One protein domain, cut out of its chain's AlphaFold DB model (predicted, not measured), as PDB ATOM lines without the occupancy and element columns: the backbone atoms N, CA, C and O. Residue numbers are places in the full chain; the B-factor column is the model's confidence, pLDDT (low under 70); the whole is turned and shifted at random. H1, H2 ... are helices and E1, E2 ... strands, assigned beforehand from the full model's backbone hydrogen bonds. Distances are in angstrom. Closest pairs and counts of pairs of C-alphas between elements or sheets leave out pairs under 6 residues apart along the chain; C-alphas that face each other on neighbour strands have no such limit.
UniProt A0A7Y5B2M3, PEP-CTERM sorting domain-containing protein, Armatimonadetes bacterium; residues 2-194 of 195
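AT A GLANCE: This is residues 2 to 194 of the 195 residues of the protein "PEP-CTERM sorting domain-containing protein" of Armatimonadetes bacterium (UniProt A0A7Y5B2M3). One strongly twisted sheet of ten strands wraps round into a flattened, barrel-like body, left unclosed between E6 and E7, with the hairpin E1 and E2 towards one end. H1 packs across the outside of this body over E4 and E8, and residues 179 to 194, mostly H2, stick out as a long arm. The printed part has 193 residues, in the order H1, E1 to E10, H2; the class is mixed, and the branched sheet has both parallel and antiparallel pairs. The whole is only just compact, close to loose, with a radius of gyration of the C-alphas of 19.2 A, and spans 77 by 36 by 28 A, the arm adding to its length.

IN THESE COORDINATES: H1, residues 2 to 22, is 31.3 A long and begins at C-alpha 2, (22.185, 50.478, 18.281). E1 is residues 33 to 38, E2 41 to 46, and E3 56 to 64. E4, residues 68 to 77, is 29.7 A long, and E5, residues 86 to 96, 25.8 A. E6 is residues 101 to 104, E7 119 to 123, and E8 128 to 135. E9, residues 141 to 152, is 32.2 A long and bends by 60 degrees at residue 149. E10 is residues 163 to 170. H2, residues 172 to 192, is 31.3 A long and ends at C-alpha 192, (34.235, 12.407, -0.966).

HOW THE PARTS SIT: E4 has three neighbours: E1, parallel, and E3, antiparallel, on one side, E8, antiparallel, on the other. N 76 and O 33 are 2.9 A apart, N 70 and O 61 2.9 A, N 131 and O 73 2.8 A. E6 is antiparallel to E8, with N 134 and O 101 at 2.8 A. E3 is parallel to E10, with N 58 and O 167 at 2.8 A. Antiparallel pairs lead on from E10 to E9, N 166 and O 143 at 2.9 A, to E5, N 92 and O 146 at 2.8 A, and to E7, N 91 and O 120 at 2.8 A. E6 and E7 are apart. E1 and E2 form a hairpin, with N 36 and O 43 at 2.8 A. The closest C-alphas of E2 and E9, Leu 42 and Leu 147, are 6.2 A apart. H1 is on the sheet at a height of 9.5 A, across the strands, at 68 degrees to E8 on the local plane; it lies over E8 and only just over E4, on which 3 of its C-alphas fall. H2 only grazes the sheet with residues 172 to 174. In each helix 16 of 17 O i to N i+4 pairs are within hydrogen-bond range.

THE WHOLE: The C-alphas farthest apart, Asp 154 and Arg 194, are 77.4 A apart. The printed part has no cut; its one long link is E6 to E7. Mean pLDDT of the printed part is 83.7; residues 2 to 9, 19 to 30, 49, 51 to 53 and 172 to 194 are under 70.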
ATOM      1  N   ARG A   2      23.209  49.855  19.160       49.19
ATOM      2  CA  ARG A   2      22.185  50.478  18.281       49.19
ATOM      3  C   ARG A   2      22.388  50.291  16.766       49.19
ATOM      4  O   ARG A   2      21.433  50.376  16.011       49.19
ATOM      5  N   THR A   3      23.615  50.056  16.305       52.25
ATOM      6  CA  THR A   3      23.921  49.931  14.868       52.25
ATOM      7  C   THR A   3      23.542  48.566  14.296       52.25
ATOM      8  O   THR A   3      23.071  48.501  13.166       52.25
ATOM      9  N   PHE A   4      23.685  47.489  15.073       51.31
ATOM     10  CA  PHE A   4      23.334  46.127  14.644       51.31
ATOM     11  C   PHE A   4      21.838  45.976  14.331       51.31
ATOM     12  O   PHE A   4      21.475  45.402  13.309       51.31
ATOM     13  N   THR A   5      20.971  46.568  15.156       59.84
ATOM     14  CA  THR A   5      19.514  46.562  14.961       59.84
ATOM     15  C   THR A   5      19.084  47.325  13.708       59.84
ATOM     16  O   THR A   5      18.153  46.906  13.031       59.84
ATOM     17  N   MET A   6      19.780  48.407  13.347       62.19
ATOM     18  CA  MET A   6      19.458  49.191  12.149       62.19
ATOM     19  C   MET A   6      19.817  48.461  10.844       62.19
ATOM     20  O   MET A   6      19.026  48.472   9.908       62.19
ATOM     21  N   HIS A   7      20.971  47.785  10.782       67.81
ATOM     22  CA  HIS A   7      21.374  47.040   9.579       67.81
ATOM     23  C   HIS A   7      20.482  45.818   9.344       67.81
ATOM     24  O   HIS A   7      20.125  45.532   8.206       67.81
ATOM     25  N   MET A   8      20.076  45.136  10.419       68.19
ATOM     26  CA  MET A   8      19.159  44.000  10.334       68.19
ATOM     27  C   MET A   8      17.766  44.425   9.851       68.19
ATOM     28  O   MET A   8      17.181  43.735   9.030       68.19
ATOM     29  N   ARG A   9      17.270  45.594  10.279       69.00
ATOM     30  CA  ARG A   9      16.010  46.167   9.777       69.00
ATOM     31  C   ARG A   9      16.037  46.452   8.286       69.00
ATOM     32  O   ARG A   9      15.126  46.043   7.587       69.00
ATOM     33  N   ILE A  10      17.082  47.135   7.820       71.44
ATOM     34  CA  ILE A  10      17.235  47.478   6.401       71.44
ATOM     35  C   ILE A  10      17.360  46.200   5.565       71.44
ATOM     36  O   ILE A  10      16.753  46.100   4.505       71.44
ATOM     37  N   ALA A  11      18.111  45.209   6.057       74.31
ATOM     38  CA  ALA A  11      18.243  43.921   5.390       74.31
ATOM     39  C   ALA A  11      16.906  43.170   5.314       74.31
ATOM     40  O   ALA A  11      16.572  42.669   4.248       74.31
ATOM     41  N   MET A  12      16.128  43.129   6.402       75.88
ATOM     42  CA  MET A  12      14.808  42.490   6.407       75.88
ATOM     43  C   MET A  12      13.815  43.230   5.513       75.88
ATOM     44  O   MET A  12      13.196  42.591   4.681       75.88
ATOM     45  N   ALA A  13      13.733  44.561   5.599       73.25
ATOM     46  CA  ALA A  13      12.887  45.376   4.726       73.25
ATOM     47  C   ALA A  13      13.188  45.117   3.240       73.25
ATOM     48  O   ALA A  13      12.286  44.855   2.451       73.25
ATOM     49  N   ALA A  14      14.472  45.111   2.864       72.94
ATOM     50  CA  ALA A  14      14.888  44.822   1.495       72.94
ATOM     51  C   ALA A  14      14.570  43.378   1.072       72.94
ATOM     52  O   ALA A  14      14.195  43.146  -0.075       72.94
ATOM     53  N   LEU A  15      14.719  42.413   1.982       77.75
ATOM     54  CA  LEU A  15      14.467  41.001   1.707       77.75
ATOM     55  C   LEU A  15      12.966  40.706   1.576       77.75
ATOM     56  O   LEU A  15      12.579  39.996   0.654       77.75
ATOM     57  N   THR A  16      12.131  41.290   2.437       72.94
ATOM     58  CA  THR A  16      10.666  41.219   2.359       72.94
ATOM     59  C   THR A  16      10.161  41.899   1.092       72.94
ATOM     60  O   THR A  16       9.397  41.296   0.348       72.94
ATOM     61  N   ALA A  17      10.650  43.105   0.781       73.06
ATOM     62  CA  ALA A  17      10.298  43.795  -0.459       73.06
ATOM     63  C   ALA A  17      10.682  42.970  -1.698       73.06
ATOM     64  O   ALA A  17       9.888  42.848  -2.625       73.06
ATOM     65  N   LEU A  18      11.871  42.355  -1.708       73.50
ATOM     66  CA  LEU A  18      12.278  41.455  -2.787       73.50
ATOM     67  C   LEU A  18      11.345  40.241  -2.885       73.50
ATOM     68  O   LEU A  18      10.890  39.925  -3.979       73.50
ATOM     69  N   ALA A  19      11.039  39.590  -1.764       68.06
ATOM     70  CA  ALA A  19      10.179  38.411  -1.716       68.06
ATOM     71  C   ALA A  19       8.769  38.685  -2.261       68.06
ATOM     72  O   ALA A  19       8.284  37.938  -3.106       68.06
ATOM     73  N   LEU A  20       8.163  39.809  -1.871       68.12
ATOM     74  CA  LEU A  20       6.843  40.225  -2.354       68.12
ATOM     75  C   LEU A  20       6.811  40.488  -3.868       68.12
ATOM     76  O   LEU A  20       5.772  40.337  -4.499       68.12
ATOM     77  N   THR A  21       7.946  40.838  -4.487       64.81
ATOM     78  CA  THR A  21       8.010  41.004  -5.952       64.81
ATOM     79  C   THR A  21       8.122  39.692  -6.728       64.81
ATOM     80  O   THR A  21       7.800  39.671  -7.915       64.81
ATOM     81  N   VAL A  22       8.609  38.615  -6.101       59.59
ATOM     82  CA  VAL A  22       8.896  37.336  -6.781       59.59
ATOM     83  C   VAL A  22       7.888  36.231  -6.470       59.59
ATOM     84  O   VAL A  22       7.845  35.252  -7.215       59.59
ATOM     85  N   SER A  23       7.059  36.406  -5.440       57.16
ATOM     86  CA  SER A  23       6.071  35.423  -4.985       57.16
ATOM     87  C   SER A  23       4.649  35.986  -5.102       57.16
ATOM     88  O   SER A  23       4.108  36.489  -4.119       57.16
ATOM     89  N   PRO A  24       4.031  35.961  -6.301       50.75
ATOM     90  CA  PRO A  24       2.631  36.338  -6.455       50.75
ATOM     91  C   PRO A  24       1.749  35.244  -5.841       50.75
ATOM     92  O   PRO A  24       1.606  34.172  -6.426       50.75
ATOM     93  N   GLY A  25       1.172  35.523  -4.672       52.91
ATOM     94  CA  GLY A  25       0.301  34.596  -3.948       52.91
ATOM     95  C   GLY A  25       1.012  33.916  -2.786       52.91
ATOM     96  O   GLY A  25       1.263  32.718  -2.841       52.91
ATOM     97  N   LEU A  26       1.336  34.702  -1.756       57.38
ATOM     98  CA  LEU A  26       1.549  34.163  -0.414       57.38
ATOM     99  C   LEU A  26       0.314  33.353   0.003       57.38
ATOM    100  O   LEU A  26      -0.786  33.668  -0.456       57.38
ATOM    101  N   ALA A  27       0.473  32.378   0.901       54.00
ATOM    102  CA  ALA A  27      -0.623  31.871   1.720       54.00
ATOM    103  C   ALA A  27      -1.217  33.063   2.455       54.00
ATOM    104  O   ALA A  27      -0.745  33.493   3.514       54.00
ATOM    105  N   GLN A  28      -2.245  33.615   1.832       54.94
ATOM    106  CA  GLN A  28      -3.230  34.422   2.490       54.94
ATOM    107  C   GLN A  28      -3.944  33.465   3.438       54.94
ATOM    108  O   GLN A  28      -4.436  32.418   3.016       54.94
ATOM    109  N   HIS A  29      -3.934  33.777   4.731       62.25
ATOM    110  CA  HIS A  29      -4.886  33.130   5.612       62.25
ATOM    111  C   HIS A  29      -6.287  33.501   5.111       62.25
ATOM    112  O   HIS A  29      -6.557  34.686   4.929       62.25
ATOM    113  N   ASP A  30      -7.129  32.501   4.831       59.41
ATOM    114  CA  ASP A  30      -8.410  32.694   4.131       59.41
ATOM    115  C   ASP A  30      -9.363  33.651   4.878       59.41
ATOM    116  O   ASP A  30     -10.224  34.260   4.242       59.41
ATOM    117  N   ASP A  31      -9.161  33.838   6.189       76.12
ATOM    118  CA  ASP A  31      -9.959  34.726   7.036       76.12
ATOM    119  C   ASP A  31      -9.119  35.856   7.658       76.12
ATOM    120  O   ASP A  31      -8.155  35.612   8.399       76.12
ATOM    121  N   ASP A  32      -9.519  37.101   7.387       89.94
ATOM    122  CA  ASP A  32      -8.971  38.308   8.008       89.94
ATOM    123  C   ASP A  32      -9.449  38.451   9.457       89.94
ATOM    124  O   ASP A  32     -10.565  38.070   9.816       89.94
ATOM    125  N   LEU A  33      -8.626  39.067  10.311       94.25
ATOM    126  CA  LEU A  33      -9.059  39.416  11.659       94.25
ATOM    127  C   LEU A  33     -10.015  40.598  11.592       94.25
ATOM    128  O   LEU A  33      -9.588  41.723  11.324       94.25
ATOM    129  N   GLN A  34     -11.286  40.367  11.901       95.19
ATOM    130  CA  GLN A  34     -12.294  41.420  11.895       95.19
ATOM    131  C   GLN A  34     -12.434  42.047  13.280       95.19
ATOM    132  O   GLN A  34     -12.786  41.403  14.269       95.19
ATOM    133  N   LEU A  35     -12.159  43.344  13.351       96.44
ATOM    134  CA  LEU A  35     -12.163  44.157  14.554       96.44
ATOM    135  C   LEU A  35     -13.520  44.839  14.709       96.44
ATOM    136  O   LEU A  35     -13.989  45.554  13.823       96.44
ATOM    137  N   SER A  36     -14.112  44.687  15.883       96.62
ATOM    138  CA  SER A  36     -15.368  45.315  16.274       96.62
ATOM    139  C   SER A  36     -15.337  45.627  17.774       96.62
ATOM    140  O   SER A  36     -14.280  45.881  18.367       96.62
ATOM    141  N   HIS A  37     -16.503  45.652  18.406       95.69
ATOM    142  CA  HIS A  37     -16.651  45.802  19.839       95.69
ATOM    143  C   HIS A  37     -17.786  44.931  20.387       95.69
ATOM    144  O   HIS A  37     -18.838  44.813  19.760       95.69
ATOM    145  N   ASP A  38     -17.596  44.403  21.596       93.75
ATOM    146  CA  ASP A  38     -18.672  43.856  22.425       93.75
ATOM    147  C   ASP A  38     -18.996  44.845  23.548       93.75
ATOM    148  O   ASP A  38     -18.162  45.206  24.393       93.75
ATOM    149  N   GLY A  39     -20.221  45.367  23.507       92.88
ATOM    150  CA  GLY A  39     -20.654  46.467  24.355       92.88
ATOM    151  C   GLY A  39     -19.715  47.669  24.234       92.88
ATOM    152  O   GLY A  39     -19.730  48.388  23.238       92.88
ATOM    153  N   ILE A  40     -18.909  47.893  25.272       95.88
ATOM    154  CA  ILE A  40     -18.005  49.047  25.406       95.88
ATOM    155  C   ILE A  40     -16.521  48.680  25.282       95.88
ATOM    156  O   ILE A  40     -15.668  49.474  25.678       95.88
ATOM    157  N   ARG A  41     -16.186  47.483  24.798       97.06
ATOM    158  CA  ARG A  41     -14.809  46.986  24.701       97.06
ATOM    159  C   ARG A  41     -14.486  46.587  23.266       97.06
ATOM    160  O   ARG A  41     -15.318  45.975  22.614       97.06
ATOM    161  N   LEU A  42     -13.280  46.903  22.800       97.50
ATOM    162  CA  LEU A  42     -12.764  46.401  21.525       97.50
ATOM    163  C   LEU A  42     -12.619  44.878  21.532       97.50
ATOM    164  O   LEU A  42     -12.143  44.303  22.515       97.50
ATOM    165  N   GLU A  43     -12.948  44.251  20.410       95.50
ATOM    166  CA  GLU A  43     -12.880  42.803  20.254       95.50
ATOM    167  C   GLU A  43     -12.585  42.390  18.805       95.50
ATOM    168  O   GLU A  43     -12.871  43.136  17.871       95.50
ATOM    169  N   ILE A  44     -11.990  41.210  18.634       94.44
ATOM    170  CA  ILE A  44     -11.949  40.485  17.362       94.44
ATOM    171  C   ILE A  44     -13.198  39.614  17.311       94.44
ATOM    172  O   ILE A  44     -13.400  38.805  18.214       94.44
ATOM    173  N   VAL A  45     -14.027  39.817  16.294       92.19
ATOM    174  CA  VAL A  45     -15.296  39.098  16.123       92.19
ATOM    175  C   VAL A  45     -15.202  37.959  15.117       92.19
ATOM    176  O   VAL A  45     -16.008  37.043  15.206       92.19
ATOM    177  N   GLU A  46     -14.218  37.988  14.215       90.00
ATOM    178  CA  GLU A  46     -13.904  36.888  13.298       90.00
ATOM    179  C   GLU A  46     -12.373  36.768  13.116       90.00
ATOM    180  O   GLU A  46     -11.677  37.788  13.206       90.00
ATOM    181  N   PRO A  47     -11.836  35.557  12.876       85.56
ATOM    182  CA  PRO A  47     -12.540  34.276  12.924       85.56
ATOM    183  C   PRO A  47     -12.911  33.892  14.366       85.56
ATOM    184  O   PRO A  47     -12.226  34.269  15.322       85.56
ATOM    185  N   ASP A  48     -13.966  33.083  14.517       74.88
ATOM    186  CA  ASP A  48     -14.444  32.551  15.812       74.88
ATOM    187  C   ASP A  48     -13.351  31.789  16.590       74.88
ATOM    188  O   ASP A  48     -13.475  31.516  17.783       74.88
ATOM    189  N   GLU A  49     -12.274  31.412  15.908       67.12
ATOM    190  CA  GLU A  49     -11.120  30.704  16.447       67.12
ATOM    191  C   GLU A  49     -10.306  31.563  17.416       67.12
ATOM    192  O   GLU A  49      -9.682  31.012  18.318       67.12
ATOM    193  N   ILE A  50     -10.349  32.897  17.314       75.44
ATOM    194  CA  ILE A  50      -9.715  33.783  18.297       75.44
ATOM    195  C   ILE A  50     -10.694  34.075  19.440       75.44
ATOM    196  O   ILE A  50     -11.461  35.033  19.420       75.44
ATOM    197  N   THR A  51     -10.622  33.271  20.504       65.88
ATOM    198  CA  THR A  51     -11.399  33.484  21.741       65.88
ATOM    199  C   THR A  51     -10.504  33.750  22.951       65.88
ATOM    200  O   THR A  51      -9.314  34.020  22.823       65.88
ATOM    201  N   ASP A  52     -11.081  33.790  24.160       63.28
ATOM    202  CA  ASP A  52     -10.314  33.907  25.414       63.28
ATOM    203  C   ASP A  52      -9.332  32.740  25.617       63.28
ATOM    204  O   ASP A  52      -8.282  32.934  26.232       63.28
ATOM    205  N   ASP A  53      -9.652  31.563  25.073       66.12
ATOM    206  CA  ASP A  53      -8.946  30.310  25.356       66.12
ATOM    207  C   ASP A  53      -8.178  29.746  24.150       66.12
ATOM    208  O   ASP A  53      -7.448  28.764  24.289       66.12
ATOM    209  N   ASN A  54      -8.311  30.372  22.979       74.50
ATOM    210  CA  ASN A  54      -7.778  29.855  21.724       74.50
ATOM    211  C   ASN A  54      -6.723  30.791  21.115       74.50
ATOM    212  O   ASN A  54      -6.733  32.007  21.311       74.50
ATOM    213  N   ILE A  55      -5.799  30.191  20.369       84.12
ATOM    214  CA  ILE A  55      -4.719  30.858  19.641       84.12
ATOM    215  C   ILE A  55      -4.997  30.653  18.155       84.12
ATOM    216  O   ILE A  55      -5.329  29.538  17.761       84.12
ATOM    217  N   LEU A  56      -4.831  31.699  17.345       89.12
ATOM    218  CA  LEU A  56      -4.841  31.523  15.895       89.12
ATOM    219  C   LEU A  56      -3.521  30.893  15.458       89.12
ATOM    220  O   LEU A  56      -2.447  31.422  15.767       89.12
ATOM    221  N   GLU A  57      -3.612  29.775  14.750       89.62
ATOM    222  CA  GLU A  57      -2.466  29.069  14.191       89.62
ATOM    223  C   GLU A  57      -2.346  29.390  12.703       89.62
ATOM    224  O   GLU A  57      -3.268  29.178  11.927       89.62
ATOM    225  N   LEU A  58      -1.187  29.909  12.318       89.81
ATOM    226  CA  LEU A  58      -0.825  30.217  10.944       89.81
ATOM    227  C   LEU A  58       0.363  29.354  10.524       89.81
ATOM    228  O   LEU A  58       1.169  28.928  11.360       89.81
ATOM    229  N   GLU A  59       0.527  29.159   9.221       90.56
ATOM    230  CA  GLU A  59       1.666  28.432   8.668       90.56
ATOM    231  C   GLU A  59       2.582  29.358   7.868       90.56
ATOM    232  O   GLU A  59       2.140  30.190   7.081       90.56
ATOM    233  N   PHE A  60       3.889  29.224   8.083       90.19
ATOM    234  CA  PHE A  60       4.888  29.875   7.251       90.19
ATOM    235  C   PHE A  60       5.000  29.176   5.905       90.19
ATOM    236  O   PHE A  60       5.277  27.975   5.849       90.19
ATOM    237  N   GLU A  61       5.001  29.976   4.851       86.00
ATOM    238  CA  GLU A  61       5.454  29.576   3.531       86.00
ATOM    239  C   GLU A  61       6.887  30.019   3.264       86.00
ATOM    240  O   GLU A  61       7.413  30.965   3.853       86.00
ATOM    241  N   GLU A  62       7.538  29.329   2.335       85.19
ATOM    242  CA  GLU A  62       8.867  29.686   1.864       85.19
ATOM    243  C   GLU A  62       8.780  30.740   0.754       85.19
ATOM    244  O   GLU A  62       8.391  30.449  -0.374       85.19
ATOM    245  N   LEU A  63       9.183  31.975   1.063       83.75
ATOM    246  CA  LEU A  63       9.094  33.099   0.125       83.75
ATOM    247  C   LEU A  63      10.334  33.190  -0.756       83.75
ATOM    248  O   LEU A  63      10.259  33.506  -1.941       83.75
ATOM    249  N   ILE A  64      11.494  32.934  -0.149       83.25
ATOM    250  CA  ILE A  64      12.765  32.788  -0.849       83.25
ATOM    251  C   ILE A  64      13.380  31.466  -0.392       83.25
ATOM    252  O   ILE A  64      13.697  31.349   0.798       83.25
ATOM    253  N   PRO A  65      13.614  30.507  -1.310       81.81
ATOM    254  CA  PRO A  65      14.122  29.184  -0.972       81.81
ATOM    255  C   PRO A  65      15.336  29.203  -0.034       81.81
ATOM    256  O   PRO A  65      16.399  29.730  -0.370       81.81
ATOM    257  N   GLY A  66      15.167  28.618   1.149       81.00
ATOM    258  CA  GLY A  66      16.157  28.462   2.208       81.00
ATOM    259  C   GLY A  66      16.570  29.748   2.922       81.00
ATOM    260  O   GLY A  66      17.519  29.705   3.708       81.00
ATOM    261  N   LEU A  67      15.924  30.881   2.637       84.44
ATOM    262  CA  LEU A  67      16.369  32.196   3.096       84.44
ATOM    263  C   LEU A  67      15.293  32.979   3.843       84.44
ATOM    264  O   LEU A  67      15.605  33.579   4.872       84.44
ATOM    265  N   LEU A  68      14.068  33.016   3.324       87.75
ATOM    266  CA  LEU A  68      12.987  33.806   3.900       87.75
ATOM    267  C   LEU A  68      11.701  32.998   3.912       87.75
ATOM    268  O   LEU A  68      11.278  32.492   2.874       87.75
ATOM    269  N   TRP A  69      11.068  32.968   5.075       90.81
ATOM    270  CA  TRP A  69       9.732  32.435   5.264       90.81
ATOM    271  C   TRP A  69       8.787  33.544   5.686       90.81
ATOM    272  O   TRP A  69       9.218  34.497   6.347       90.81
ATOM    273  N   GLY A  70       7.519  33.420   5.325       91.00
ATOM    274  CA  GLY A  70       6.513  34.377   5.733       91.00
ATOM    275  C   GLY A  70       5.090  33.880   5.582       91.00
ATOM    276  O   GLY A  70       4.846  32.826   5.010       91.00
ATOM    277  N   VAL A  71       4.186  34.643   6.173       91.44
ATOM    278  CA  VAL A  71       2.743  34.433   6.136       91.44
ATOM    279  C   VAL A  71       2.070  35.793   6.119       91.44
ATOM    280  O   VAL A  71       2.603  36.760   6.677       91.44
ATOM    281  N   GLU A  72       0.920  35.877   5.475       91.31
ATOM    282  CA  GLU A  72       0.123  37.089   5.417       91.31
ATOM    283  C   GLU A  72      -1.064  37.001   6.378       91.31
ATOM    284  O   GLU A  72      -1.703  35.958   6.497       91.31
ATOM    285  N   LEU A  73      -1.343  38.100   7.079       92.88
ATOM    286  CA  LEU A  73      -2.489  38.226   7.972       92.88
ATOM    287  C   LEU A  73      -3.182  39.568   7.746       92.88
ATOM    288  O   LEU A  73      -2.557  40.620   7.934       92.88
ATOM    289  N   GLY A  74      -4.462  39.536   7.386       94.56
ATOM    290  CA  GLY A  74      -5.285  40.733   7.276       94.56
ATOM    291  C   GLY A  74      -5.890  41.172   8.605       94.56
ATOM    292  O   GLY A  74      -6.166  40.373   9.503       94.56
ATOM    293  N   PHE A  75      -6.073  42.483   8.725       96.81
ATOM    294  CA  PHE A  75      -6.815  43.138   9.792       96.81
ATOM    295  C   PHE A  75      -7.850  44.059   9.151       96.81
ATOM    296  O   PHE A  75      -7.477  44.967   8.403       96.81
ATOM    297  N   GLU A  76      -9.118  43.876   9.500       96.50
ATOM    298  CA  GLU A  76     -10.245  44.596   8.906       96.50
ATOM    299  C   GLU A  76     -11.164  45.173   9.989       96.50
ATOM    300  O   GLU A  76     -11.371  44.568  11.036       96.50
ATOM    301  N   ILE A  77     -11.760  46.343   9.766       97.56
ATOM    302  CA  ILE A  77     -12.899  46.808  10.561       97.56
ATOM    303  C   ILE A  77     -14.149  46.037  10.133       97.56
ATOM    304  O   ILE A  77     -14.561  46.094   8.978       97.56
ATOM    305  N   PHE A  78     -14.820  45.393  11.087       95.94
ATOM    306  CA  PHE A  78     -16.047  44.660  10.810       95.94
ATOM    307  C   PHE A  78     -17.169  45.577  10.311       95.94
ATOM    308  O   PHE A  78     -17.443  46.634  10.902       95.94
ATOM    309  N   HIS A  79     -17.887  45.116   9.286       94.75
ATOM    310  CA  HIS A  79     -19.025  45.808   8.693       94.75
ATOM    311  C   HIS A  79     -20.351  45.104   9.007       94.75
ATOM    312  O   HIS A  79     -20.666  44.044   8.469       94.75
ATOM    313  N   SER A  80     -21.207  45.745   9.805       93.69
ATOM    314  CA  SER A  80     -22.566  45.262  10.064       93.69
ATOM    315  C   SER A  80     -23.549  45.907   9.091       93.69
ATOM    316  O   SER A  80     -23.714  47.127   9.072       93.69
ATOM    317  N   ASN A  81     -24.222  45.093   8.273       93.12
ATOM    318  CA  ASN A  81     -25.155  45.564   7.239       93.12
ATOM    319  C   ASN A  81     -24.528  46.599   6.279       93.12
ATOM    320  O   ASN A  81     -25.188  47.553   5.864       93.12
ATOM    321  N   GLY A  82     -23.244  46.422   5.952       91.62
ATOM    322  CA  GLY A  82     -22.493  47.318   5.068       91.62
ATOM    323  C   GLY A  82     -22.058  48.640   5.709       91.62
ATOM    324  O   GLY A  82     -21.609  49.532   4.994       91.62
ATOM    325  N   LEU A  83     -22.194  48.790   7.030       94.44
ATOM    326  CA  LEU A  83     -21.712  49.953   7.775       94.44
ATOM    327  C   LEU A  83     -20.589  49.538   8.733       94.44
ATOM    328  O   LEU A  83     -20.738  48.522   9.415       94.44
ATOM    329  N   PRO A  84     -19.498  50.317   8.831       96.38
ATOM    330  CA  PRO A  84     -18.402  49.992   9.732       96.38
ATOM    331  C   PRO A  84     -18.878  50.087  11.180       96.38
ATOM    332  O   PRO A  84     -19.585  51.024  11.561       96.38
ATOM    333  N   THR A  85     -18.476  49.125  11.999       97.25
ATOM    334  CA  THR A  85     -18.776  49.111  13.439       97.25
ATOM    335  C   THR A  85     -17.853  50.030  14.240       97.25
ATOM    336  O   THR A  85     -18.229  50.534  15.301       97.25
ATOM    337  N   LEU A  86     -16.668  50.324  13.704       98.06
ATOM    338  CA  LEU A  86     -15.664  51.193  14.306       98.06
ATOM    339  C   LEU A  86     -15.342  52.369  13.380       98.06
ATOM    340  O   LEU A  86     -15.262  52.228  12.166       98.06
ATOM    341  N   GLN A  87     -15.094  53.543  13.958       98.00
ATOM    342  CA  GLN A  87     -14.415  54.636  13.253       98.00
ATOM    343  C   GLN A  87     -12.896  54.447  13.256       98.00
ATOM    344  O   GLN A  87     -12.210  54.981  12.387       98.00
ATOM    345  N   ARG A  88     -12.374  53.769  14.288       97.94
ATOM    346  CA  ARG A  88     -10.941  53.603  14.529       97.94
ATOM    347  C   ARG A  88     -10.648  52.469  15.511       97.94
ATOM    348  O   ARG A  88     -11.305  52.385  16.549       97.94
ATOM    349  N   ALA A  89      -9.558  51.741  15.268       98.25
ATOM    350  CA  ALA A  89      -8.868  50.900  16.249       98.25
ATOM    351  C   ALA A  89      -7.353  50.850  15.979       98.25
ATOM    352  O   ALA A  89      -6.906  51.025  14.848       98.25
ATOM    353  N   MET A  90      -6.548  50.632  17.020       98.56
ATOM    354  CA  MET A  90      -5.104  50.405  16.893       98.56
ATOM    355  C   MET A  90      -4.767  48.962  17.260       98.56
ATOM    356  O   MET A  90      -5.013  48.554  18.390       98.56
ATOM    357  N   VAL A  91      -4.131  48.222  16.359       98.44
ATOM    358  CA  VAL A  91      -3.481  46.944  16.665       98.44
ATOM    359  C   VAL A  91      -2.105  47.250  17.254       98.44
ATOM    360  O   VAL A  91      -1.197  47.693  16.552       98.44
ATOM    361  N   GLN A  92      -1.945  47.035  18.555       98.62
ATOM    362  CA  GLN A  92      -0.735  47.350  19.306       98.62
ATOM    363  C   GLN A  92       0.031  46.076  19.669       98.62
ATOM    364  O   GLN A  92      -0.441  45.241  20.441       98.62
ATOM    365  N   GLN A  93       1.265  45.952  19.183       98.31
ATOM    366  CA  GLN A  93       2.201  44.903  19.575       98.31
ATOM    367  C   GLN A  93       2.468  44.982  21.077       98.31
ATOM    368  O   GLN A  93       2.935  45.997  21.601       98.31
ATOM    369  N   ARG A  94       2.228  43.864  21.758       97.94
ATOM    370  CA  ARG A  94       2.578  43.650  23.166       97.94
ATOM    371  C   ARG A  94       3.858  42.841  23.287       97.94
ATOM    372  O   ARG A  94       4.668  43.101  24.174       97.94
ATOM    373  N   TRP A  95       4.043  41.876  22.390       97.12
ATOM    374  CA  TRP A  95       5.247  41.064  22.292       97.12
ATOM    375  C   TRP A  95       5.335  40.426  20.900       97.12
ATOM    376  O   TRP A  95       4.319  40.167  20.264       97.12
ATOM    377  N   ILE A  96       6.547  40.173  20.418       97.12
ATOM    378  CA  ILE A  96       6.779  39.477  19.151       97.12
ATOM    379  C   ILE A  96       8.036  38.622  19.267       97.12
ATOM    380  O   ILE A  96       9.015  39.033  19.902       97.12
ATOM    381  N   ALA A  97       8.005  37.427  18.682       96.56
ATOM    382  CA  ALA A  97       9.134  36.514  18.723       96.56
ATOM    383  C   ALA A  97      10.383  37.140  18.074       96.56
ATOM    384  O   ALA A  97      10.283  37.771  17.018       96.56
ATOM    385  N   PRO A  98      11.584  36.943  18.650       94.50
ATOM    386  CA  PRO A  98      12.814  37.443  18.053       94.50
ATOM    387  C   PRO A  98      12.998  36.957  16.609       94.50
ATOM    388  O   PRO A  98      12.828  35.770  16.298       94.50
ATOM    389  N   GLY A  99      13.374  37.891  15.734       92.25
ATOM    390  CA  GLY A  99      13.586  37.638  14.309       92.25
ATOM    391  C   GLY A  99      12.315  37.587  13.454       92.25
ATOM    392  O   GLY A  99      12.453  37.410  12.248       92.25
ATOM    393  N   LEU A 100      11.123  37.755  14.043       95.81
ATOM    394  CA  LEU A 100       9.869  37.935  13.312       95.81
ATOM    395  C   LEU A 100       9.606  39.431  13.086       95.81
ATOM    396  O   LEU A 100       9.696  40.232  14.023       95.81
ATOM    397  N   PHE A 101       9.276  39.796  11.851       96.31
ATOM    398  CA  PHE A 101       8.980  41.171  11.449       96.31
ATOM    399  C   PHE A 101       7.680  41.220  10.661       96.31
ATOM    400  O   PHE A 101       7.492  40.383   9.789       96.31
ATOM    401  N   GLY A 102       6.817  42.192  10.951       95.94
ATOM    402  CA  GLY A 102       5.575  42.421  10.210       95.94
ATOM    403  C   GLY A 102       5.652  43.713   9.405       95.94
ATOM    404  O   GLY A 102       5.913  44.775   9.980       95.94
ATOM    405  N   THR A 103       5.416  43.617   8.100       94.81
ATOM    406  CA  THR A 103       5.398  44.744   7.156       94.81
ATOM    407  C   THR A 103       4.015  44.844   6.532       94.81
ATOM    408  O   THR A 103       3.455  43.822   6.152       94.81
ATOM    409  N   ILE A 104       3.460  46.053   6.434       93.25
ATOM    410  CA  ILE A 104       2.186  46.258   5.732       93.25
ATOM    411  C   ILE A 104       2.404  45.950   4.248       93.25
ATOM    412  O   ILE A 104       3.401  46.383   3.669       93.25
ATOM    413  N   GLU A 105       1.489  45.209   3.633       86.81
ATOM    414  CA  GLU A 105       1.541  44.927   2.203       86.81
ATOM    415  C   GLU A 105       1.627  46.235   1.391       86.81
ATOM    416  O   GLU A 105       0.927  47.215   1.652       86.81
ATOM    417  N   GLY A 106       2.547  46.285   0.426       83.00
ATOM    418  CA  GLY A 106       2.821  47.487  -0.369       83.00
ATOM    419  C   GLY A 106       3.698  48.542   0.322       83.00
ATOM    420  O   GLY A 106       4.150  49.477  -0.342       83.00
ATOM    421  N   GLU A 107       4.003  48.390   1.614       87.44
ATOM    422  CA  GLU A 107       4.986  49.206   2.328       87.44
ATOM    423  C   GLU A 107       6.358  48.502   2.395       87.44
ATOM    424  O   GLU A 107       6.488  47.291   2.232       87.44
ATOM    425  N   ILE A 108       7.424  49.286   2.593       81.75
ATOM    426  CA  ILE A 108       8.808  48.772   2.629       81.75
ATOM    427  C   ILE A 108       9.278  48.573   4.070       81.75
ATOM    428  O   ILE A 108       9.967  47.599   4.381       81.75
ATOM    429  N   ASP A 109       8.936  49.511   4.950       87.62
ATOM    430  CA  ASP A 109       9.432  49.519   6.317       87.62
ATOM    431  C   ASP A 109       8.548  48.642   7.218       87.62
ATOM    432  O   ASP A 109       7.334  48.845   7.277       87.62
ATOM    433  N   PRO A 110       9.125  47.684   7.968       93.44
ATOM    434  CA  PRO A 110       8.356  46.886   8.910       93.44
ATOM    435  C   PRO A 110       7.814  47.765  10.041       93.44
ATOM    436  O   PRO A 110       8.502  48.654  10.546       93.44
ATOM    437  N   ILE A 111       6.600  47.466  10.493       95.69
ATOM    438  CA  ILE A 111       5.940  48.154  11.610       95.69
ATOM    439  C   ILE A 111       5.961  47.325  12.897       95.69
ATOM    440  O   ILE A 111       5.989  47.896  13.990       95.69
ATOM    441  N   PHE A 112       6.031  45.995  12.780       97.75
ATOM    442  CA  PHE A 112       6.120  45.052  13.895       97.75
ATOM    443  C   PHE A 112       7.481  44.363  13.934       97.75
ATOM    444  O   PHE A 112       8.075  44.054  12.902       97.75
ATOM    445  N   GLY A 113       7.974  44.110  15.142       95.94
ATOM    446  CA  GLY A 113       9.280  43.511  15.409       95.94
ATOM    447  C   GLY A 113       9.979  44.163  16.599       95.94
ATOM    448  O   GLY A 113       9.512  45.147  17.186       95.94
ATOM    449  N   GLU A 114      11.123  43.607  16.986       93.31
ATOM    450  CA  GLU A 114      11.872  44.107  18.137       93.31
ATOM    451  C   GLU A 114      12.377  45.546  17.898       93.31
ATOM    452  O   GLU A 114      13.066  45.857  16.922       93.31
ATOM    453  N   GLY A 115      12.003  46.450  18.808       91.25
ATOM    454  CA  GLY A 115      12.370  47.867  18.780       91.25
ATOM    455  C   GLY A 115      11.632  48.728  17.747       91.25
ATOM    456  O   GLY A 115      11.972  49.910  17.625       91.25
ATOM    457  N   LEU A 116      10.702  48.164  16.965       93.88
ATOM    458  CA  LEU A 116       9.860  48.874  15.983       93.88
ATOM    459  C   LEU A 116       8.681  49.603  16.653       93.88
ATOM    460  O   LEU A 116       8.456  49.380  17.844       93.88
ATOM    461  N   PRO A 117       7.966  50.499  15.934       94.44
ATOM    462  CA  PRO A 117       6.824  51.227  16.496       94.44
ATOM    463  C   PRO A 117       5.778  50.300  17.119       94.44
ATOM    464  O   PRO A 117       5.230  50.607  18.175       94.44
ATOM    465  N   GLY A 118       5.566  49.135  16.501       96.75
ATOM    466  CA  GLY A 118       4.731  48.081  17.045       96.75
ATOM    467  C   GLY A 118       3.246  48.407  16.970       96.75
ATOM    468  O   GLY A 118       2.517  48.031  17.878       96.75
ATOM    469  N   SER A 119       2.793  49.138  15.953       97.81
ATOM    470  CA  SER A 119       1.415  49.630  15.893       97.81
ATOM    471  C   SER A 119       0.890  49.704  14.459       97.81
ATOM    472  O   SER A 119       1.581  50.251  13.599       97.81
ATOM    473  N   LEU A 120      -0.341  49.242  14.236       98.12
ATOM    474  CA  LEU A 120      -1.111  49.413  12.999       98.12
ATOM    475  C   LEU A 120      -2.431  50.122  13.325       98.12
ATOM    476  O   LEU A 120      -3.219  49.629  14.128       98.12
ATOM    477  N   LEU A 121      -2.665  51.281  12.707       98.25
ATOM    478  CA  LEU A 121      -3.918  52.024  12.834       98.25
ATOM    479  C   LEU A 121      -4.871  51.609  11.713       98.25
ATOM    480  O   LEU A 121      -4.501  51.726  10.544       98.25
ATOM    481  N   LEU A 122      -6.086  51.218  12.090       98.12
ATOM    482  CA  LEU A 122      -7.225  51.102  11.188       98.12
ATOM    483  C   LEU A 122      -8.206  52.242  11.467       98.12
ATOM    484  O   LEU A 122      -8.511  52.541  12.628       98.12
ATOM    485  N   ASP A 123      -8.667  52.898  10.411       97.12
ATOM    486  CA  ASP A 123      -9.639  53.989  10.450       97.12
ATOM    487  C   ASP A 123     -10.409  54.093   9.125       97.12
ATOM    488  O   ASP A 123     -10.259  53.262   8.244       97.12
ATOM    489  N   GLN A 124     -11.231  55.127   8.950       90.56
ATOM    490  CA  GLN A 124     -12.044  55.301   7.737       90.56
ATOM    491  C   GLN A 124     -11.252  55.441   6.420       90.56
ATOM    492  O   GLN A 124     -11.847  55.344   5.352       90.56
ATOM    493  N   ASN A 125      -9.946  55.724   6.465       93.94
ATOM    494  CA  ASN A 125      -9.094  55.803   5.272       93.94
ATOM    495  C   ASN A 125      -8.305  54.508   5.025       93.94
ATOM    496  O   ASN A 125      -7.688  54.363   3.969       93.94
ATOM    497  N   ARG A 126      -8.270  53.620   6.019       93.94
ATOM    498  CA  ARG A 126      -7.611  52.315   6.007       93.94
ATOM    499  C   ARG A 126      -8.399  51.412   6.948       93.94
ATOM    500  O   ARG A 126      -7.999  51.190   8.088       93.94
ATOM    501  N   ASP A 127      -9.561  50.986   6.489       95.06
ATOM    502  CA  ASP A 127     -10.419  50.056   7.217       95.06
ATOM    503  C   ASP A 127      -9.928  48.615   7.077       95.06
ATOM    504  O   ASP A 127     -10.257  47.791   7.922       95.06
ATOM    505  N   HIS A 128      -9.077  48.353   6.082       95.62
ATOM    506  CA  HIS A 128      -8.454  47.064   5.810       95.62
ATOM    507  C   HIS A 128      -6.941  47.178   5.583       95.62
ATOM    508  O   HIS A 128      -6.475  48.110   4.915       95.62
ATOM    509  N   ALA A 129      -6.156  46.242   6.123       95.38
ATOM    510  CA  ALA A 129      -4.721  46.145   5.858       95.38
ATOM    511  C   ALA A 129      -4.171  44.725   6.048       95.38
ATOM    512  O   ALA A 129      -4.342  44.121   7.105       95.38
ATOM    513  N   HIS A 130      -3.392  44.262   5.072       94.69
ATOM    514  CA  HIS A 130      -2.609  43.033   5.174       94.69
ATOM    515  C   HIS A 130      -1.227  43.307   5.761       94.69
ATOM    516  O   HIS A 130      -0.556  44.286   5.417       94.69
ATOM    517  N   VAL A 131      -0.786  42.431   6.662       95.25
ATOM    518  CA  VAL A 131       0.551  42.447   7.252       95.25
ATOM    519  C   VAL A 131       1.249  41.137   6.931       95.25
ATOM    520  O   VAL A 131       0.823  40.062   7.344       95.25
ATOM    521  N   VAL A 132       2.384  41.244   6.252       93.50
ATOM    522  CA  VAL A 132       3.240  40.113   5.913       93.50
ATOM    523  C   VAL A 132       4.252  39.931   7.037       93.50
ATOM    524  O   VAL A 132       5.165  40.747   7.224       93.50
ATOM    525  N   PHE A 133       4.093  38.856   7.801       94.69
ATOM    526  CA  PHE A 133       5.042  38.446   8.824       94.69
ATOM    527  C   PHE A 133       6.145  37.600   8.201       94.69
ATOM    528  O   PHE A 133       5.869  36.606   7.545       94.69
ATOM    529  N   THR A 134       7.409  37.961   8.422       93.69
ATOM    530  CA  THR A 134       8.567  37.282   7.826       93.69
ATOM    531  C   THR A 134       9.659  36.962   8.840       93.69
ATOM    532  O   THR A 134       9.867  37.680   9.822       93.69
ATOM    533  N   THR A 135      10.389  35.875   8.587       94.00
ATOM    534  CA  THR A 135      11.522  35.414   9.395       94.00
ATOM    535  C   THR A 135      12.581  34.744   8.520       94.00
ATOM    536  O   THR A 135      12.276  34.077   7.537       94.00
ATOM    537  N   THR A 136      13.849  34.880   8.905       91.69
ATOM    538  CA  THR A 136      14.979  34.109   8.338       91.69
ATOM    539  C   THR A 136      15.334  32.888   9.193       91.69
ATOM    540  O   THR A 136      16.283  32.160   8.910       91.69
ATOM    541  N   GLN A 137      14.601  32.678  10.287       89.50
ATOM    542  CA  GLN A 137      14.813  31.598  11.242       89.50
ATOM    543  C   GLN A 137      13.563  30.731  11.296       89.50
ATOM    544  O   GLN A 137      12.530  31.180  11.805       89.50
ATOM    545  N   LEU A 138      13.687  29.501  10.800       82.81
ATOM    546  CA  LEU A 138      12.625  28.508  10.847       82.81
ATOM    547  C   LEU A 138      12.421  28.000  12.280       82.81
ATOM    548  O   LEU A 138      13.379  27.757  13.018       82.81
ATOM    549  N   GLY A 139      11.162  27.846  12.660       87.88
ATOM    550  CA  GLY A 139      10.717  27.426  13.981       87.88
ATOM    551  C   GLY A 139       9.405  28.116  14.319       87.88
ATOM    552  O   GLY A 139       9.050  29.104  13.681       87.88
ATOM    553  N   GLU A 140       8.700  27.603  15.320       93.12
ATOM    554  CA  GLU A 140       7.480  28.232  15.815       93.12
ATOM    555  C   GLU A 140       7.774  29.667  16.280       93.12
ATOM    556  O   GLU A 140       8.698  29.926  17.064       93.12
ATOM    557  N   LYS A 141       7.007  30.617  15.751       95.44
ATOM    558  CA  LYS A 141       7.053  32.030  16.110       95.44
ATOM    559  C   LYS A 141       5.711  32.430  16.693       95.44
ATOM    560  O   LYS A 141       4.686  31.837  16.404       95.44
ATOM    561  N   TRP A 142       5.741  33.459  17.520       96.06
ATOM    562  CA  TRP A 142       4.565  33.935  18.226       96.06
ATOM    563  C   TRP A 142       4.467  35.448  18.064       96.06
ATOM    564  O   TRP A 142       5.483  36.158  18.068       96.06
ATOM    565  N   PHE A 143       3.246  35.947  17.968       96.81
ATOM    566  CA  PHE A 143       2.935  37.368  17.975       96.81
ATOM    567  C   PHE A 143       1.799  37.618  18.962       96.81
ATOM    568  O   PHE A 143       0.796  36.911  18.971       96.81
ATOM    569  N   ARG A 144       1.986  38.612  19.835       97.00
ATOM    570  CA  ARG A 144       1.000  39.022  20.828       97.00
ATOM    571  C   ARG A 144       0.663  40.485  20.639       97.00
ATOM    572  O   ARG A 144       1.555  41.342  20.690       97.00
ATOM    573  N   PHE A 145      -0.619  40.787  20.538       97.50
ATOM    574  CA  PHE A 145      -1.099  42.148  20.334       97.50
ATOM    575  C   PHE A 145      -2.361  42.432  21.148       97.50
ATOM    576  O   PHE A 145      -2.939  41.538  21.759       97.50
ATOM    577  N   ARG A 146      -2.748  43.703  21.195       97.50
ATOM    578  CA  ARG A 146      -3.969  44.205  21.828       97.50
ATOM    579  C   ARG A 146      -4.601  45.248  20.921       97.50
ATOM    580  O   ARG A 146      -3.873  46.003  20.284       97.50
ATOM    581  N   LEU A 147      -5.924  45.319  20.893       98.00
ATOM    582  CA  LEU A 147      -6.646  46.420  20.275       98.00
ATOM    583  C   LEU A 147      -6.772  47.569  21.285       98.00
ATOM    584  O   LEU A 147      -7.298  47.381  22.383       98.00
ATOM    585  N   GLU A 148      -6.286  48.753  20.923       98.38
ATOM    586  CA  GLU A 148      -6.255  49.933  21.792       98.38
ATOM    587  C   GLU A 148      -6.888  51.160  21.114       98.38
ATOM    588  O   GLU A 148      -6.943  51.277  19.885       98.38
ATOM    589  N   GLY A 149      -7.350  52.119  21.925       97.31
ATOM    590  CA  GLY A 149      -7.758  53.446  21.439       97.31
ATOM    591  C   GLY A 149      -8.977  53.444  20.508       97.31
ATOM    592  O   GLY A 149      -9.031  54.242  19.568       97.31
ATOM    593  N   GLY A 150      -9.927  52.547  20.772       97.75
ATOM    594  CA  GLY A 150     -11.107  52.311  19.946       97.75
ATOM    595  C   GLY A 150     -12.141  53.428  19.989       97.75
ATOM    596  O   GLY A 150     -12.417  54.011  21.045       97.75
ATOM    597  N   LEU A 151     -12.747  53.681  18.833       98.38
ATOM    598  CA  LEU A 151     -13.887  54.574  18.680       98.38
ATOM    599  C   LEU A 151     -14.964  53.853  17.868       98.38
ATOM    600  O   LEU A 151     -14.719  53.498  16.717       98.38
ATOM    601  N   ALA A 152     -16.131  53.629  18.466       97.88
ATOM    602  CA  ALA A 152     -17.269  53.021  17.786       97.88
ATOM    603  C   ALA A 152     -17.820  53.941  16.684       97.88
ATOM    604  O   ALA A 152     -17.532  55.142  16.656       97.88
ATOM    605  N   ALA A 153     -18.637  53.384  15.789       96.25
ATOM    606  CA  ALA A 153     -19.274  54.101  14.682       96.25
ATOM    607  C   ALA A 153     -20.021  55.379  15.118       96.25
ATOM    608  O   ALA A 153     -20.034  56.371  14.390       96.25
ATOM    609  N   ASP A 154     -20.597  55.383  16.322       96.12
ATOM    610  CA  ASP A 154     -21.339  56.506  16.907       96.12
ATOM    611  C   ASP A 154     -20.457  57.533  17.651       96.12
ATOM    612  O   ASP A 154     -20.962  58.532  18.166       96.12
ATOM    613  N   GLY A 155     -19.138  57.318  17.700       96.94
ATOM    614  CA  GLY A 155     -18.188  58.162  18.424       96.94
ATOM    615  C   GLY A 155     -17.998  57.787  19.898       96.94
ATOM    616  O   GLY A 155     -17.290  58.496  20.622       96.94
ATOM    617  N   THR A 156     -18.592  56.690  20.371       98.00
ATOM    618  CA  THR A 156     -18.363  56.179  21.725       98.00
ATOM    619  C   THR A 156     -16.931  55.671  21.870       98.00
ATOM    620  O   THR A 156     -16.442  54.881  21.063       98.00
ATOM    621  N   ARG A 157     -16.236  56.122  22.922       98.25
ATOM    622  CA  ARG A 157     -14.907  55.604  23.272       98.25
ATOM    623  C   ARG A 157     -15.033  54.213  23.874       98.25
ATOM    624  O   ARG A 157     -15.824  54.015  24.795       98.25
ATOM    625  N   LEU A 158     -14.201  53.299  23.395       98.31
ATOM    626  CA  LEU A 158     -14.184  51.910  23.828       98.31
ATOM    627  C   LEU A 158     -12.989  51.642  24.747       98.31
ATOM    628  O   LEU A 158     -11.942  52.285  24.640       98.31
ATOM    629  N   PHE A 159     -13.148  50.683  25.652       98.31
ATOM    630  CA  PHE A 159     -12.044  50.106  26.407       98.31
ATOM    631  C   PHE A 159     -11.196  49.197  25.518       98.31
ATOM    632  O   PHE A 159     -11.710  48.547  24.606       98.31
ATOM    633  N   ASP A 160      -9.906  49.116  25.837       98.12
ATOM    634  CA  ASP A 160      -8.976  48.224  25.151       98.12
ATOM    635  C   ASP A 160      -9.400  46.753  25.292       98.12
ATOM    636  O   ASP A 160     -10.003  46.330  26.294       98.12
ATOM    637  N   SER A 161      -9.042  45.955  24.293       96.31
ATOM    638  CA  SER A 161      -9.298  44.520  24.298       96.31
ATOM    639  C   SER A 161      -8.412  43.784  25.312       96.31
ATOM    640  O   SER A 161      -7.523  44.344  25.967       96.31
ATOM    641  N   LYS A 162      -8.631  42.474  25.418       94.06
ATOM    642  CA  LYS A 162      -7.630  41.534  25.943       94.06
ATOM    643  C   LYS A 162      -6.411  41.448  25.015       94.06
ATOM    644  O   LYS A 162      -6.404  42.020  23.925       94.06
ATOM    645  N   ASP A 163      -5.384  40.727  25.455       95.00
ATOM    646  CA  ASP A 163      -4.275  40.383  24.566       95.00
ATOM    647  C   ASP A 163      -4.636  39.150  23.736       95.00
ATOM    648  O   ASP A 163      -5.054  38.142  24.301       95.00
ATOM    649  N   TYR A 164      -4.396  39.222  22.434       94.75
ATOM    650  CA  TYR A 164      -4.550  38.128  21.483       94.75
ATOM    651  C   TYR A 164      -3.195  37.510  21.158       94.75
ATOM    652  O   TYR A 164      -2.163  38.194  21.209       94.75
ATOM    653  N   TRP A 165      -3.203  36.222  20.827       93.44
ATOM    654  CA  TRP A 165      -2.016  35.458  20.467       93.44
ATOM    655  C   TRP A 165      -2.195  34.796  19.109       93.44
ATOM    656  O   TRP A 165      -3.237  34.214  18.825       93.44
ATOM    657  N   ILE A 166      -1.133  34.866  18.315       93.50
ATOM    658  CA  ILE A 166      -0.989  34.155  17.053       93.50
ATOM    659  C   ILE A 166       0.265  33.295  17.159       93.50
ATOM    660  O   ILE A 166       1.341  33.809  17.498       93.50
ATOM    661  N   ALA A 167       0.123  32.006  16.876       93.50
ATOM    662  CA  ALA A 167       1.225  31.079  16.678       93.50
ATOM    663  C   ALA A 167       1.436  30.893  15.173       93.50
ATOM    664  O   ALA A 167       0.489  30.694  14.428       93.50
ATOM    665  N   ILE A 168       2.681  30.981  14.718       93.12
ATOM    666  CA  ILE A 168       3.056  30.795  13.318       93.12
ATOM    667  C   ILE A 168       4.055  29.647  13.260       93.12
ATOM    668  O   ILE A 168       5.172  29.755  13.780       93.12
ATOM    669  N   THR A 169       3.654  28.536  12.659       91.38
ATOM    670  CA  THR A 169       4.439  27.302  12.608       91.38
ATOM    671  C   THR A 169       4.970  27.046  11.196       91.38
ATOM    672  O   THR A 169       4.390  27.509  10.223       91.38
ATOM    673  N   PRO A 170       6.114  26.369  11.024       85.19
ATOM    674  CA  PRO A 170       6.558  25.945   9.697       85.19
ATOM    675  C   PRO A 170       5.602  24.918   9.078       85.19
ATOM    676  O   PRO A 170       5.291  23.929   9.743       85.19
ATOM    677  N   GLU A 171       5.246  25.073   7.798       75.50
ATOM    678  CA  GLU A 171       4.478  24.051   7.075       75.50
ATOM    679  C   GLU A 171       5.218  22.691   7.129       75.50
ATOM    680  O   GLU A 171       6.438  22.638   6.893       75.50
ATOM    681  N   PRO A 172       4.534  21.555   7.375       60.00
ATOM    682  CA  PRO A 172       5.167  20.237   7.445       60.00
ATOM    683  C   PRO A 172       6.020  19.878   6.216       60.00
ATOM    684  O   PRO A 172       7.058  19.225   6.356       60.00
ATOM    685  N   ALA A 173       5.632  20.312   5.010       55.09
ATOM    686  CA  ALA A 173       6.359  20.028   3.769       55.09
ATOM    687  C   ALA A 173       7.755  20.679   3.732       55.09
ATOM    688  O   ALA A 173       8.734  20.044   3.313       55.09
ATOM    689  N   SER A 174       7.875  21.902   4.255       51.34
ATOM    690  CA  SER A 174       9.140  22.642   4.331       51.34
ATOM    691  C   SER A 174      10.179  21.929   5.218       51.34
ATOM    692  O   SER A 174      11.377  21.893   4.906       51.34
ATOM    693  N   MET A 175       9.724  21.226   6.263       53.75
ATOM    694  CA  MET A 175      10.578  20.405   7.129       53.75
ATOM    695  C   MET A 175      11.156  19.175   6.406       53.75
ATOM    696  O   MET A 175      12.318  18.812   6.625       53.75
ATOM    697  N   PHE A 176      10.392  18.543   5.507       49.84
ATOM    698  CA  PHE A 176      10.869  17.384   4.740       49.84
ATOM    699  C   PHE A 176      11.940  17.757   3.706       49.84
ATOM    700  O   PHE A 176      12.899  16.998   3.513       49.84
ATOM    701  N   ALA A 177      11.837  18.930   3.074       52.00
ATOM    702  CA  ALA A 177      12.845  19.421   2.133       52.00
ATOM    703  C   ALA A 177      14.203  19.661   2.825       52.00
ATOM    704  O   ALA A 177      15.246  19.201   2.344       52.00
ATOM    705  N   LEU A 178      14.185  20.273   4.013       52.38
ATOM    706  CA  LEU A 178      15.369  20.497   4.850       52.38
ATOM    707  C   LEU A 178      16.022  19.187   5.318       52.38
ATOM    708  O   LEU A 178      17.245  19.025   5.218       52.38
ATOM    709  N   ALA A 179      15.220  18.215   5.766       54.84
ATOM    710  CA  ALA A 179      15.715  16.901   6.178       54.84
ATOM    711  C   ALA A 179      16.374  16.137   5.014       54.84
ATOM    712  O   ALA A 179      17.438  15.525   5.174       54.84
ATOM    713  N   THR A 180      15.786  16.222   3.819       54.88
ATOM    714  CA  THR A 180      16.312  15.566   2.614       54.88
ATOM    715  C   THR A 180      17.616  16.223   2.142       54.88
ATOM    716  O   THR A 180      18.585  15.524   1.823       54.88
ATOM    717  N   GLY A 181      17.691  17.557   2.171       54.38
ATOM    718  CA  GLY A 181      18.890  18.319   1.810       54.38
ATOM    719  C   GLY A 181      20.085  18.044   2.731       54.38
ATOM    720  O   GLY A 181      21.198  17.797   2.252       54.38
ATOM    721  N   LEU A 182      19.863  17.991   4.050       56.53
ATOM    722  CA  LEU A 182      20.906  17.665   5.031       56.53
ATOM    723  C   LEU A 182      21.377  16.204   4.922       56.53
ATOM    724  O   LEU A 182      22.583  15.935   4.988       56.53
ATOM    725  N   GLY A 183      20.458  15.262   4.685       58.12
ATOM    726  CA  GLY A 183      20.792  13.855   4.446       58.12
ATOM    727  C   GLY A 183      21.642  13.650   3.185       58.12
ATOM    728  O   GLY A 183      22.638  12.919   3.211       58.12
ATOM    729  N   GLY A 184      21.309  14.351   2.098       57.50
ATOM    730  CA  GLY A 184      22.066  14.327   0.844       57.50
ATOM    731  C   GLY A 184      23.484  14.888   0.987       57.50
ATOM    732  O   GLY A 184      24.448  14.265   0.532       57.50
ATOM    733  N   LEU A 185      23.640  16.014   1.693       58.88
ATOM    734  CA  LEU A 185      24.943  16.628   1.975       58.88
ATOM    735  C   LEU A 185      25.834  15.737   2.849       58.88
ATOM    736  O   LEU A 185      27.021  15.577   2.553       58.88
ATOM    737  N   ALA A 186      25.277  15.097   3.880       59.31
ATOM    738  CA  ALA A 186      26.016  14.156   4.719       59.31
ATOM    739  C   ALA A 186      26.506  12.931   3.922       59.31
ATOM    740  O   ALA A 186      27.656  12.504   4.073       59.31
ATOM    741  N   LEU A 187      25.674  12.396   3.023       61.19
ATOM    742  CA  LEU A 187      26.039  11.280   2.145       61.19
ATOM    743  C   LEU A 187      27.080  11.677   1.087       61.19
ATOM    744  O   LEU A 187      28.017  10.911   0.836       61.19
ATOM    745  N   ALA A 188      26.973  12.875   0.508       60.97
ATOM    746  CA  ALA A 188      27.946  13.405  -0.445       60.97
ATOM    747  C   ALA A 188      29.327  13.596   0.204       60.97
ATOM    748  O   ALA A 188      30.342  13.154  -0.342       60.97
ATOM    749  N   ARG A 189      29.370  14.143   1.428       58.19
ATOM    750  CA  ARG A 189      30.611  14.303   2.207       58.19
ATOM    751  C   ARG A 189      31.261  12.956   2.538       58.19
ATOM    752  O   ARG A 189      32.481  12.819   2.473       58.19
ATOM    753  N   ARG A 190      30.451  11.930   2.823       61.03
ATOM    754  CA  ARG A 190      30.932  10.568   3.116       61.03
ATOM    755  C   ARG A 190      31.490   9.845   1.884       61.03
ATOM    756  O   ARG A 190      32.360   8.992   2.035       61.03
ATOM    757  N   ARG A 191      31.009  10.176   0.679       59.09
ATOM    758  CA  ARG A 191      31.558   9.665  -0.590       59.09
ATOM    759  C   ARG A 191      32.862  10.358  -0.986       59.09
ATOM    760  O   ARG A 191      33.734   9.694  -1.535       59.09
ATOM    761  N   LEU A 192      33.013  11.647  -0.680       59.25
ATOM    762  CA  LEU A 192      34.235  12.407  -0.966       59.25
ATOM    763  C   LEU A 192      35.416  12.003  -0.067       59.25
ATOM    764  O   LEU A 192      36.525  11.895  -0.567       59.25
ATOM    765  N   ASN A 193      35.176  11.669   1.206       55.78
ATOM    766  CA  ASN A 193      36.217  11.187   2.136       55.78
ATOM    767  C   ASN A 193      36.583   9.691   1.983       55.78
ATOM    768  O   ASN A 193      37.283   9.140   2.829       55.78
ATOM    769  N   ARG A 194      36.057   8.999   0.962       53.66
ATOM    770  CA  ARG A 194      36.365   7.585   0.652       53.66
ATOM    771  C   ARG A 194      37.183   7.406  -0.636       53.66
ATOM    772  O   ARG A 194      37.382   6.268  -1.057       53.66
TER     773      ARG A 194